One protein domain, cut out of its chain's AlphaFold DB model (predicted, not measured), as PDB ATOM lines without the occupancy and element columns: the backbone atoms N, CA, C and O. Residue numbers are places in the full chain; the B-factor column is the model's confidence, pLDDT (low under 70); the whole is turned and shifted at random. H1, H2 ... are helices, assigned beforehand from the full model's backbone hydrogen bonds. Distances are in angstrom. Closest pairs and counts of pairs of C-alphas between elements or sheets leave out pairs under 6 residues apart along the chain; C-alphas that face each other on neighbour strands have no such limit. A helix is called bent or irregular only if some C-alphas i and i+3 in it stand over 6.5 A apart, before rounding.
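What this domain is: This is residues 38 to 97 of the 229 residues of an uncharacterized protein of Aspergillus clavatus (strain ATCC 1007 / CBS 513.65 / DSM 816 / NCTC 3887 / NRRL 1 / QM 1276 / 107) (UniProt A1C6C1). The longest helix, H1, runs along the long axis of the domain, and the chain then folds back beside it in two shorter helices, one after the other: H2 makes a hairpin with H1, and H3 comes back to the place where H1 begins. H4 slants across H3 and across H1 near Ala 45, which leaves three helices packed together at one end of the domain and the hairpin of H1 and H2 at the other. The printed part has 60 residues with four named helices, in the order H1, H2, H3, H4, and no named strand; the class is all helix. The whole is compact, with a radius of gyration of the C-alphas of 10.7 A, and only just elongated, with spans of 34 by 17 by 16 A.

How they stand to each other: Begin with H1, residues 42 to 57, the hub, which touches the three other helices. It has a kink of 28 degrees near residue 49, and it is irregular, but only just: C-alphas 48 and 51 are 7.0 A apart. Look next at H2, residues 61 to 69, which touches H1 at a shallow tilt of 25 degrees, opposite ways; the two form a helical hairpin. Of H1, residues 51 to 55 alone touch H2, and the closest C-alphas are those of Glu 55 and Ser 64, 5.9 A apart. Near the other end of H1 you find H3, residues 72 to 79, which touches H1 at a steep tilt of 41 degrees, opposite ways, with the C-alphas of Tyr 42 and Ala 77 the closest at 6.0 A. H4, residues 85 to 95, touches H1 at a steep tilt of 46 degrees, the same way, and the closest C-alphas are those of Ala 45 and Cys 89, 5.8 A apart. H4 also touches H3, with 14 pairs of C-alphas within 8 A; the closest are those of Gly 73 and Ser 92, 4.5 A apart. The lines of H3 and H4 stand at a steep tilt of 53 degrees, opposite ways. H2 and H3 meet only through their link, and H2 and H4 are apart. Of the four touching pairs of helices, one is at a shallow tilt, and the packing is mostly crossed. In the backbones of H2 and H4, every O i to N i+4 pair is within hydrogen-bond range; in H1 it is 9 of 12 and in H3 it is 3 of 4.

Where its parts are: Find C-alpha 42 at (-6.460, 14.165, 31.357), where H1 begins; from there it runs 20.4 A to Trp 57, whose C-alpha is at (-1.849, 31.948, 40.132). After three residues H2 runs from Pro 61 to Ala 69. After two more, H3 runs from Phe 72 to Met 79. H4 follows from Tyr 85, 15.6 A from first to last C-alpha, and ends at C-alpha 95, at (1.004, 18.708, 42.647).

The domain as a whole: The printed part runs from residue 38 to residue 97 with no cut, and the links H1 to H2, H2 to H3 and H3 to H4 are tight. To see the full length, look at Asp 60, between H1 and H2, and at Asp 82, between H3 and H4: their C-alphas are the two farthest apart, at 34.0 A. The first and last printed C-alphas, those of Leu 38 and Trp 97, are 20.7 A apart. The mean pLDDT of the printed part is 88.3, and in the B-factor column of this predicted model residue 97 is the one printed residue under 70.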
ATOM      1  N   LEU A  38      -3.083   6.644  31.931       94.56
ATOM      2  CA  LEU A  38      -3.559   8.006  32.117       94.56
ATOM      3  C   LEU A  38      -5.070   7.988  32.332       94.56
ATOM      4  O   LEU A  38      -5.781   7.240  31.656       94.56
ATOM      5  N   HIS A  39      -5.554   8.848  33.227       96.00
ATOM      6  CA  HIS A  39      -6.975   9.153  33.320       96.00
ATOM      7  C   HIS A  39      -7.503   9.586  31.932       96.00
ATOM      8  O   HIS A  39      -6.888  10.449  31.293       96.00
ATOM      9  N   PRO A  40      -8.639   9.042  31.452       96.31
ATOM     10  CA  PRO A  40      -9.144   9.285  30.094       96.31
ATOM     11  C   PRO A  40      -9.409  10.769  29.800       96.31
ATOM     12  O   PRO A  40      -9.182  11.242  28.691       96.31
ATOM     13  N   GLU A  41      -9.836  11.524  30.810       96.81
ATOM     14  CA  GLU A  41     -10.086  12.967  30.711       96.81
ATOM     15  C   GLU A  41      -8.873  13.863  31.025       96.81
ATOM     16  O   GLU A  41      -9.046  15.059  31.257       96.81
ATOM     17  N   TYR A  42      -7.636  13.343  31.029       96.25
ATOM     18  CA  TYR A  42      -6.460  14.165  31.357       96.25
ATOM     19  C   TYR A  42      -6.301  15.388  30.446       96.25
ATOM     20  O   TYR A  42      -6.055  16.482  30.945       96.25
ATOM     21  N   ALA A  43      -6.496  15.239  29.132       96.06
ATOM     22  CA  ALA A  43      -6.393  16.370  28.206       96.06
ATOM     23  C   ALA A  43      -7.376  17.496  28.573       96.06
ATOM     24  O   ALA A  43      -6.989  18.658  28.648       96.06
ATOM     25  N   ARG A  44      -8.619  17.128  28.911       96.69
ATOM     26  CA  ARG A  44      -9.643  18.062  29.383       96.69
ATOM     27  C   ARG A  44      -9.231  18.721  30.702       96.69
ATOM     28  O   ARG A  44      -9.264  19.939  30.807       96.69
ATOM     29  N   ALA A  45      -8.778  17.938  31.683       94.31
ATOM     30  CA  ALA A  45      -8.337  18.471  32.972       94.31
ATOM     31  C   ALA A  45      -7.136  19.420  32.827       94.31
ATOM     32  O   ALA A  45      -7.066  20.436  33.518       94.31
ATOM     33  N   ARG A  46      -6.208  19.130  31.909       95.25
ATOM     34  CA  ARG A  46      -5.078  20.004  31.586       95.25
ATOM     35  C   ARG A  46      -5.557  21.330  30.996       95.25
ATOM     36  O   ARG A  46      -5.175  22.383  31.501       95.25
ATOM     37  N   ASP A  47      -6.388  21.271  29.962       95.62
ATOM     38  CA  ASP A  47      -6.733  22.438  29.143       95.62
ATOM     39  C   ASP A  47      -7.817  23.319  29.786       95.62
ATOM     40  O   ASP A  47      -7.758  24.541  29.679       95.62
ATOM     41  N   GLU A  48      -8.777  22.726  30.504       95.62
ATOM     42  CA  GLU A  48      -9.920  23.446  31.088       95.62
ATOM     43  C   GLU A  48      -9.739  23.795  32.573       95.62
ATOM     44  O   GLU A  48     -10.430  24.678  33.081       95.62
ATOM     45  N   SER A  49      -8.836  23.115  33.289       92.75
ATOM     46  CA  SER A  49      -8.696  23.266  34.744       92.75
ATOM     47  C   SER A  49      -7.276  23.639  35.163       92.75
ATOM     48  O   SER A  49      -7.082  24.705  35.746       92.75
ATOM     49  N   LEU A  50      -6.269  22.818  34.846       90.25
ATOM     50  CA  LEU A  50      -4.906  23.010  35.348       90.25
ATOM     51  C   LEU A  50      -4.202  24.215  34.716       90.25
ATOM     52  O   LEU A  50      -3.727  25.078  35.447       90.25
ATOM     53  N   ASN A  51      -4.135  24.303  33.386       92.25
ATOM     54  CA  ASN A  51      -3.425  25.393  32.713       92.25
ATOM     55  C   ASN A  51      -4.052  26.768  33.004       92.25
ATOM     56  O   ASN A  51      -3.298  27.667  33.386       92.25
ATOM     57  N   PRO A  52      -5.393  26.939  32.948       91.88
ATOM     58  CA  PRO A  52      -6.029  28.190  33.359       91.88
ATOM     59  C   PRO A  52      -5.791  28.532  34.835       91.88
ATOM     60  O   PRO A  52      -5.688  29.703  35.201       91.88
ATOM     61  N   TRP A  53      -5.700  27.521  35.705       88.56
ATOM     62  CA  TRP A  53      -5.372  27.723  37.115       88.56
ATOM     63  C   TRP A  53      -3.916  28.180  37.293       88.56
ATOM     64  O   TRP A  53      -3.680  29.134  38.028       88.56
ATOM     65  N   ILE A  54      -2.955  27.590  36.575       85.12
ATOM     66  CA  ILE A  54      -1.549  28.030  36.592       85.12
ATOM     67  C   ILE A  54      -1.445  29.483  36.111       85.12
ATOM     68  O   ILE A  54      -0.803  30.293  36.767       85.12
ATOM     69  N   GLU A  55      -2.114  29.846  35.015       87.69
ATOM     70  CA  GLU A  55      -2.112  31.223  34.494       87.69
ATOM     71  C   GLU A  55      -2.698  32.235  35.477       87.69
ATOM     72  O   GLU A  55      -2.225  33.368  35.552       87.69
ATOM     73  N   ARG A  56      -3.709  31.828  36.250       84.44
ATOM     74  CA  ARG A  56      -4.315  32.671  37.283       84.44
ATOM     75  C   ARG A  56      -3.364  32.927  38.451       84.44
ATOM     76  O   ARG A  56      -3.341  34.040  38.966       84.44
ATOM     77  N   TRP A  57      -2.633  31.903  38.891       78.44
ATOM     78  CA  TRP A  57      -1.849  31.948  40.132       78.44
ATOM     79  C   TRP A  57      -0.350  32.193  39.927       78.44
ATOM     80  O   TRP A  57       0.339  32.499  40.896       78.44
ATOM     81  N   VAL A  58       0.155  32.107  38.693       78.81
ATOM     82  CA  VAL A  58       1.549  32.397  38.323       78.81
ATOM     83  C   VAL A  58       1.573  33.642  37.424       78.81
ATOM     84  O   VAL A  58       1.444  33.519  36.205       78.81
ATOM     85  N   PRO A  59       1.741  34.854  37.997       76.62
ATOM     86  CA  PRO A  59       1.586  36.106  37.253       76.62
ATOM     87  C   PRO A  59       2.635  36.309  36.162       76.62
ATOM     88  O   PRO A  59       2.355  36.966  35.162       76.62
ATOM     89  N   ASP A  60       3.846  35.777  36.357       81.50
ATOM     90  CA  ASP A  60       4.903  35.846  35.355       81.50
ATOM     91  C   ASP A  60       4.618  34.860  34.205       81.50
ATOM     92  O   ASP A  60       4.680  33.642  34.408       81.50
ATOM     93  N   PRO A  61       4.367  35.336  32.969       86.69
ATOM     94  CA  PRO A  61       4.000  34.460  31.860       86.69
ATOM     95  C   PRO A  61       5.118  33.496  31.454       86.69
ATOM     96  O   PRO A  61       4.841  32.431  30.902       86.69
ATOM     97  N   VAL A  62       6.384  33.853  31.692       88.25
ATOM     98  CA  VAL A  62       7.525  32.981  31.379       88.25
ATOM     99  C   VAL A  62       7.557  31.796  32.340       88.25
ATOM    100  O   VAL A  62       7.696  30.654  31.902       88.25
ATOM    101  N   THR A  63       7.391  32.051  33.634       81.25
ATOM    102  CA  THR A  63       7.313  31.027  34.678       81.25
ATOM    103  C   THR A  63       6.052  30.186  34.521       81.25
ATOM    104  O   THR A  63       6.153  28.964  34.515       81.25
ATOM    105  N   SER A  64       4.897  30.797  34.251       82.25
ATOM    106  CA  SER A  64       3.643  30.080  33.975       82.25
ATOM    107  C   SER A  64       3.802  29.052  32.845       82.25
ATOM    108  O   SER A  64       3.510  27.869  33.030       82.25
ATOM    109  N   ARG A  65       4.405  29.441  31.710       89.19
ATOM    110  CA  ARG A  65       4.692  28.506  30.604       89.19
ATOM    111  C   ARG A  65       5.646  27.382  30.997       89.19
ATOM    112  O   ARG A  65       5.481  26.264  30.518       89.19
ATOM    113  N   LYS A  66       6.641  27.647  31.854       87.19
ATOM    114  CA  LYS A  66       7.533  26.595  32.376       87.19
ATOM    115  C   LYS A  66       6.765  25.597  33.241       87.19
ATOM    116  O   LYS A  66       6.988  24.400  33.099       87.19
ATOM    117  N   PHE A  67       5.846  26.067  34.085       81.00
ATOM    118  CA  PHE A  67       4.990  25.205  34.905       81.00
ATOM    119  C   PHE A  67       4.038  24.359  34.048       81.00
ATOM    120  O   PHE A  67       3.899  23.165  34.299       81.00
ATOM    121  N   GLN A  68       3.443  24.937  33.002       88.31
ATOM    122  CA  GLN A  68       2.619  24.192  32.043       88.31
ATOM    123  C   GLN A  68       3.442  23.126  31.297       88.31
ATOM    124  O   GLN A  68       3.014  21.980  31.179       88.31
ATOM    125  N   ALA A  69       4.650  23.478  30.842       89.50
ATOM    126  CA  ALA A  69       5.548  22.567  30.128       89.50
ATOM    127  C   ALA A  69       6.137  21.454  31.013       89.50
ATOM    128  O   ALA A  69       6.585  20.439  30.489       89.50
ATOM    129  N   ALA A  70       6.147  21.631  32.337       84.31
ATOM    130  CA  ALA A  70       6.582  20.608  33.285       84.31
ATOM    131  C   ALA A  70       5.561  19.467  33.454       84.31
ATOM    132  O   ALA A  70       5.884  18.454  34.069       84.31
ATOM    133  N   GLU A  71       4.343  19.621  32.918       84.81
ATOM    134  CA  GLU A  71       3.313  18.579  32.854       84.81
ATOM    135  C   GLU A  71       3.027  17.878  34.199       84.81
ATOM    136  O   GLU A  71       2.732  16.682  34.244       84.81
ATOM    137  N   PHE A  72       3.037  18.621  35.315       80.06
ATOM    138  CA  PHE A  72       2.765  18.081  36.661       80.06
ATOM    139  C   PHE A  72       1.432  17.308  36.755       80.06
ATOM    140  O   PHE A  72       1.293  16.379  37.555       80.06
ATOM    141  N   GLY A  73       0.462  17.648  35.900       86.06
ATOM    142  CA  GLY A  73      -0.818  16.952  35.788       86.06
ATOM    143  C   GLY A  73      -0.725  15.508  35.276       86.06
ATOM    144  O   GLY A  73      -1.610  14.716  35.585       86.06
ATOM    145  N   VAL A  74       0.340  15.115  34.564       91.00
ATOM    146  CA  VAL A  74       0.536  13.726  34.095       91.00
ATOM    147  C   VAL A  74       0.642  12.773  35.278       91.00
ATOM    148  O   VAL A  74       0.005  11.720  35.290       91.00
ATOM    149  N   PHE A  75       1.403  13.152  36.307       88.44
ATOM    150  CA  PHE A  75       1.539  12.328  37.504       88.44
ATOM    151  C   PHE A  75       0.201  12.192  38.245       88.44
ATOM    152  O   PHE A  75      -0.186  11.084  38.624       88.44
ATOM    153  N   ALA A  76      -0.562  13.286  38.365       88.38
ATOM    154  CA  ALA A  76      -1.921  13.240  38.905       88.38
ATOM    155  C   ALA A  76      -2.842  12.333  38.072       88.38
ATOM    156  O   ALA A  76      -3.597  11.551  38.644       88.38
ATOM    157  N   ALA A  77      -2.746  12.377  36.742       93.81
ATOM    158  CA  ALA A  77      -3.535  11.545  35.837       93.81
ATOM    159  C   ALA A  77      -3.217  10.051  35.944       93.81
ATOM    160  O   ALA A  77      -4.129   9.242  35.792       93.81
ATOM    161  N   ILE A  78      -1.963   9.687  36.219       92.38
ATOM    162  CA  ILE A  78      -1.577   8.294  36.489       92.38
ATOM    163  C   ILE A  78      -2.145   7.837  37.837       92.38
ATOM    164  O   ILE A  78      -2.733   6.764  37.931       92.38
ATOM    165  N   MET A  79      -2.007   8.664  38.877       88.62
ATOM    166  CA  MET A  79      -2.500   8.354  40.226       88.62
ATOM    167  C   MET A  79      -4.026   8.255  40.296       88.62
ATOM    168  O   MET A  79      -4.562   7.456  41.062       88.62
ATOM    169  N   CYS A  80      -4.713   9.071  39.501       91.88
ATOM    170  CA  CYS A  80      -6.163   9.178  39.472       91.88
ATOM    171  C   CYS A  80      -6.790   8.357  38.343       91.88
ATOM    172  O   CYS A  80      -7.930   8.633  38.020       91.88
ATOM    173  N   ALA A  81      -6.101   7.394  37.719       93.12
ATOM    174  CA  ALA A  81      -6.548   6.760  36.468       93.12
ATOM    175  C   ALA A  81      -8.019   6.284  36.452       93.12
ATOM    176  O   ALA A  81      -8.650   6.316  35.396       93.12
ATOM    177  N   ASP A  82      -8.544   5.878  37.613       92.06
ATOM    178  CA  ASP A  82      -9.916   5.394  37.809       92.06
ATOM    179  C   ASP A  82     -10.758   6.278  38.762       92.06
ATOM    180  O   ASP A  82     -11.836   5.877  39.201       92.06
ATOM    181  N   ALA A  83     -10.265   7.465  39.126       93.56
ATOM    182  CA  ALA A  83     -10.976   8.428  39.969       93.56
ATOM    183  C   ALA A  83     -11.903   9.334  39.137       93.56
ATOM    184  O   ALA A  83     -11.967   9.225  37.917       93.56
ATOM    185  N   SER A  84     -12.639  10.236  39.796       94.00
ATOM    186  CA  SER A  84     -13.495  11.196  39.089       94.00
ATOM    187  C   SER A  84     -12.692  12.361  38.497       94.00
ATOM    188  O   SER A  84     -11.611  12.714  38.984       94.00
ATOM    189  N   TYR A  85     -13.274  13.014  37.490       93.81
ATOM    190  CA  TYR A  85     -12.724  14.215  36.865       93.81
ATOM    191  C   TYR A  85     -12.421  15.327  37.884       93.81
ATOM    192  O   TYR A  85     -11.379  15.986  37.816       93.81
ATOM    193  N   GLU A  86     -13.303  15.522  38.862       93.31
ATOM    194  CA  GLU A  86     -13.157  16.534  39.909       93.31
ATOM    195  C   GLU A  86     -11.935  16.241  40.784       93.31
ATOM    196  O   GLU A  86     -11.139  17.139  41.068       93.31
ATOM    197  N   LYS A  87     -11.735  14.972  41.161       91.75
ATOM    198  CA  LYS A  87     -10.568  14.553  41.945       91.75
ATOM    199  C   LYS A  87      -9.277  14.691  41.150       91.75
ATOM    200  O   LYS A  87      -8.294  15.199  41.688       91.75
ATOM    201  N   LEU A  88      -9.290  14.334  39.863       93.38
ATOM    202  CA  LEU A  88      -8.163  14.568  38.958       93.38
ATOM    203  C   LEU A  88      -7.780  16.055  38.912       93.38
ATOM    204  O   LEU A  88      -6.597  16.389  39.021       93.38
ATOM    205  N   CYS A  89      -8.761  16.949  38.772       90.50
ATOM    206  CA  CYS A  89      -8.532  18.394  38.753       90.50
ATOM    207  C   CYS A  89      -7.884  18.879  40.054       90.50
ATOM    208  O   CYS A  89      -6.890  19.607  40.018       90.50
ATOM    209  N   THR A  90      -8.410  18.453  41.203       87.06
ATOM    210  CA  THR A  90      -7.866  18.813  42.520       87.06
ATOM    211  C   THR A  90      -6.440  18.304  42.710       87.06
ATOM    212  O   THR A  90      -5.573  19.067  43.137       87.06
ATOM    213  N   MET A  91      -6.157  17.056  42.331       87.56
ATOM    214  CA  MET A  91      -4.815  16.480  42.455       87.56
ATOM    215  C   MET A  91      -3.797  17.143  41.533       87.56
ATOM    216  O   MET A  91      -2.674  17.421  41.954       87.56
ATOM    217  N   SER A  92      -4.203  17.464  40.306       84.94
ATOM    218  CA  SER A  92      -3.352  18.170  39.344       84.94
ATOM    219  C   SER A  92      -2.910  19.533  39.884       84.94
ATOM    220  O   SER A  92      -1.728  19.866  39.824       84.94
ATOM    221  N   LYS A  93      -3.839  20.290  40.488       84.44
ATOM    222  CA  LYS A  93      -3.546  21.573  41.150       84.44
ATOM    223  C   LYS A  93      -2.647  21.389  42.376       84.44
ATOM    224  O   LYS A  93      -1.678  22.121  42.546       84.44
ATOM    225  N   SER A  94      -2.927  20.379  43.206       80.00
ATOM    226  CA  SER A  94      -2.140  20.086  44.412       80.00
ATOM    227  C   SER A  94      -0.668  19.783  44.107       80.00
ATOM    228  O   SER A  94       0.192  20.130  44.916       80.00
ATOM    229  N   PHE A  95      -0.368  19.094  43.004       77.31
ATOM    230  CA  PHE A  95       1.004  18.708  42.647       77.31
ATOM    231  C   PHE A  95       1.785  19.801  41.916       77.31
ATOM    232  O   PHE A  95       3.011  19.779  41.943       77.31
ATOM    233  N   ALA A  96       1.105  20.779  41.319       71.00
ATOM    234  CA  ALA A  96       1.746  21.917  40.663       71.00
ATOM    235  C   ALA A  96       2.269  22.995  41.645       71.00
ATOM    236  O   ALA A  96       2.765  24.027  41.205       71.00
ATOM    237  N   TRP A  97       2.153  22.795  42.964       65.00
ATOM    238  CA  TRP A  97       2.390  23.821  43.988       65.00
ATOM    239  C   TRP A  97       3.784  23.766  44.665       65.00
ATOM    240  O   TRP A  97       4.246  22.683  45.028       65.00
TER     241      TRP A  97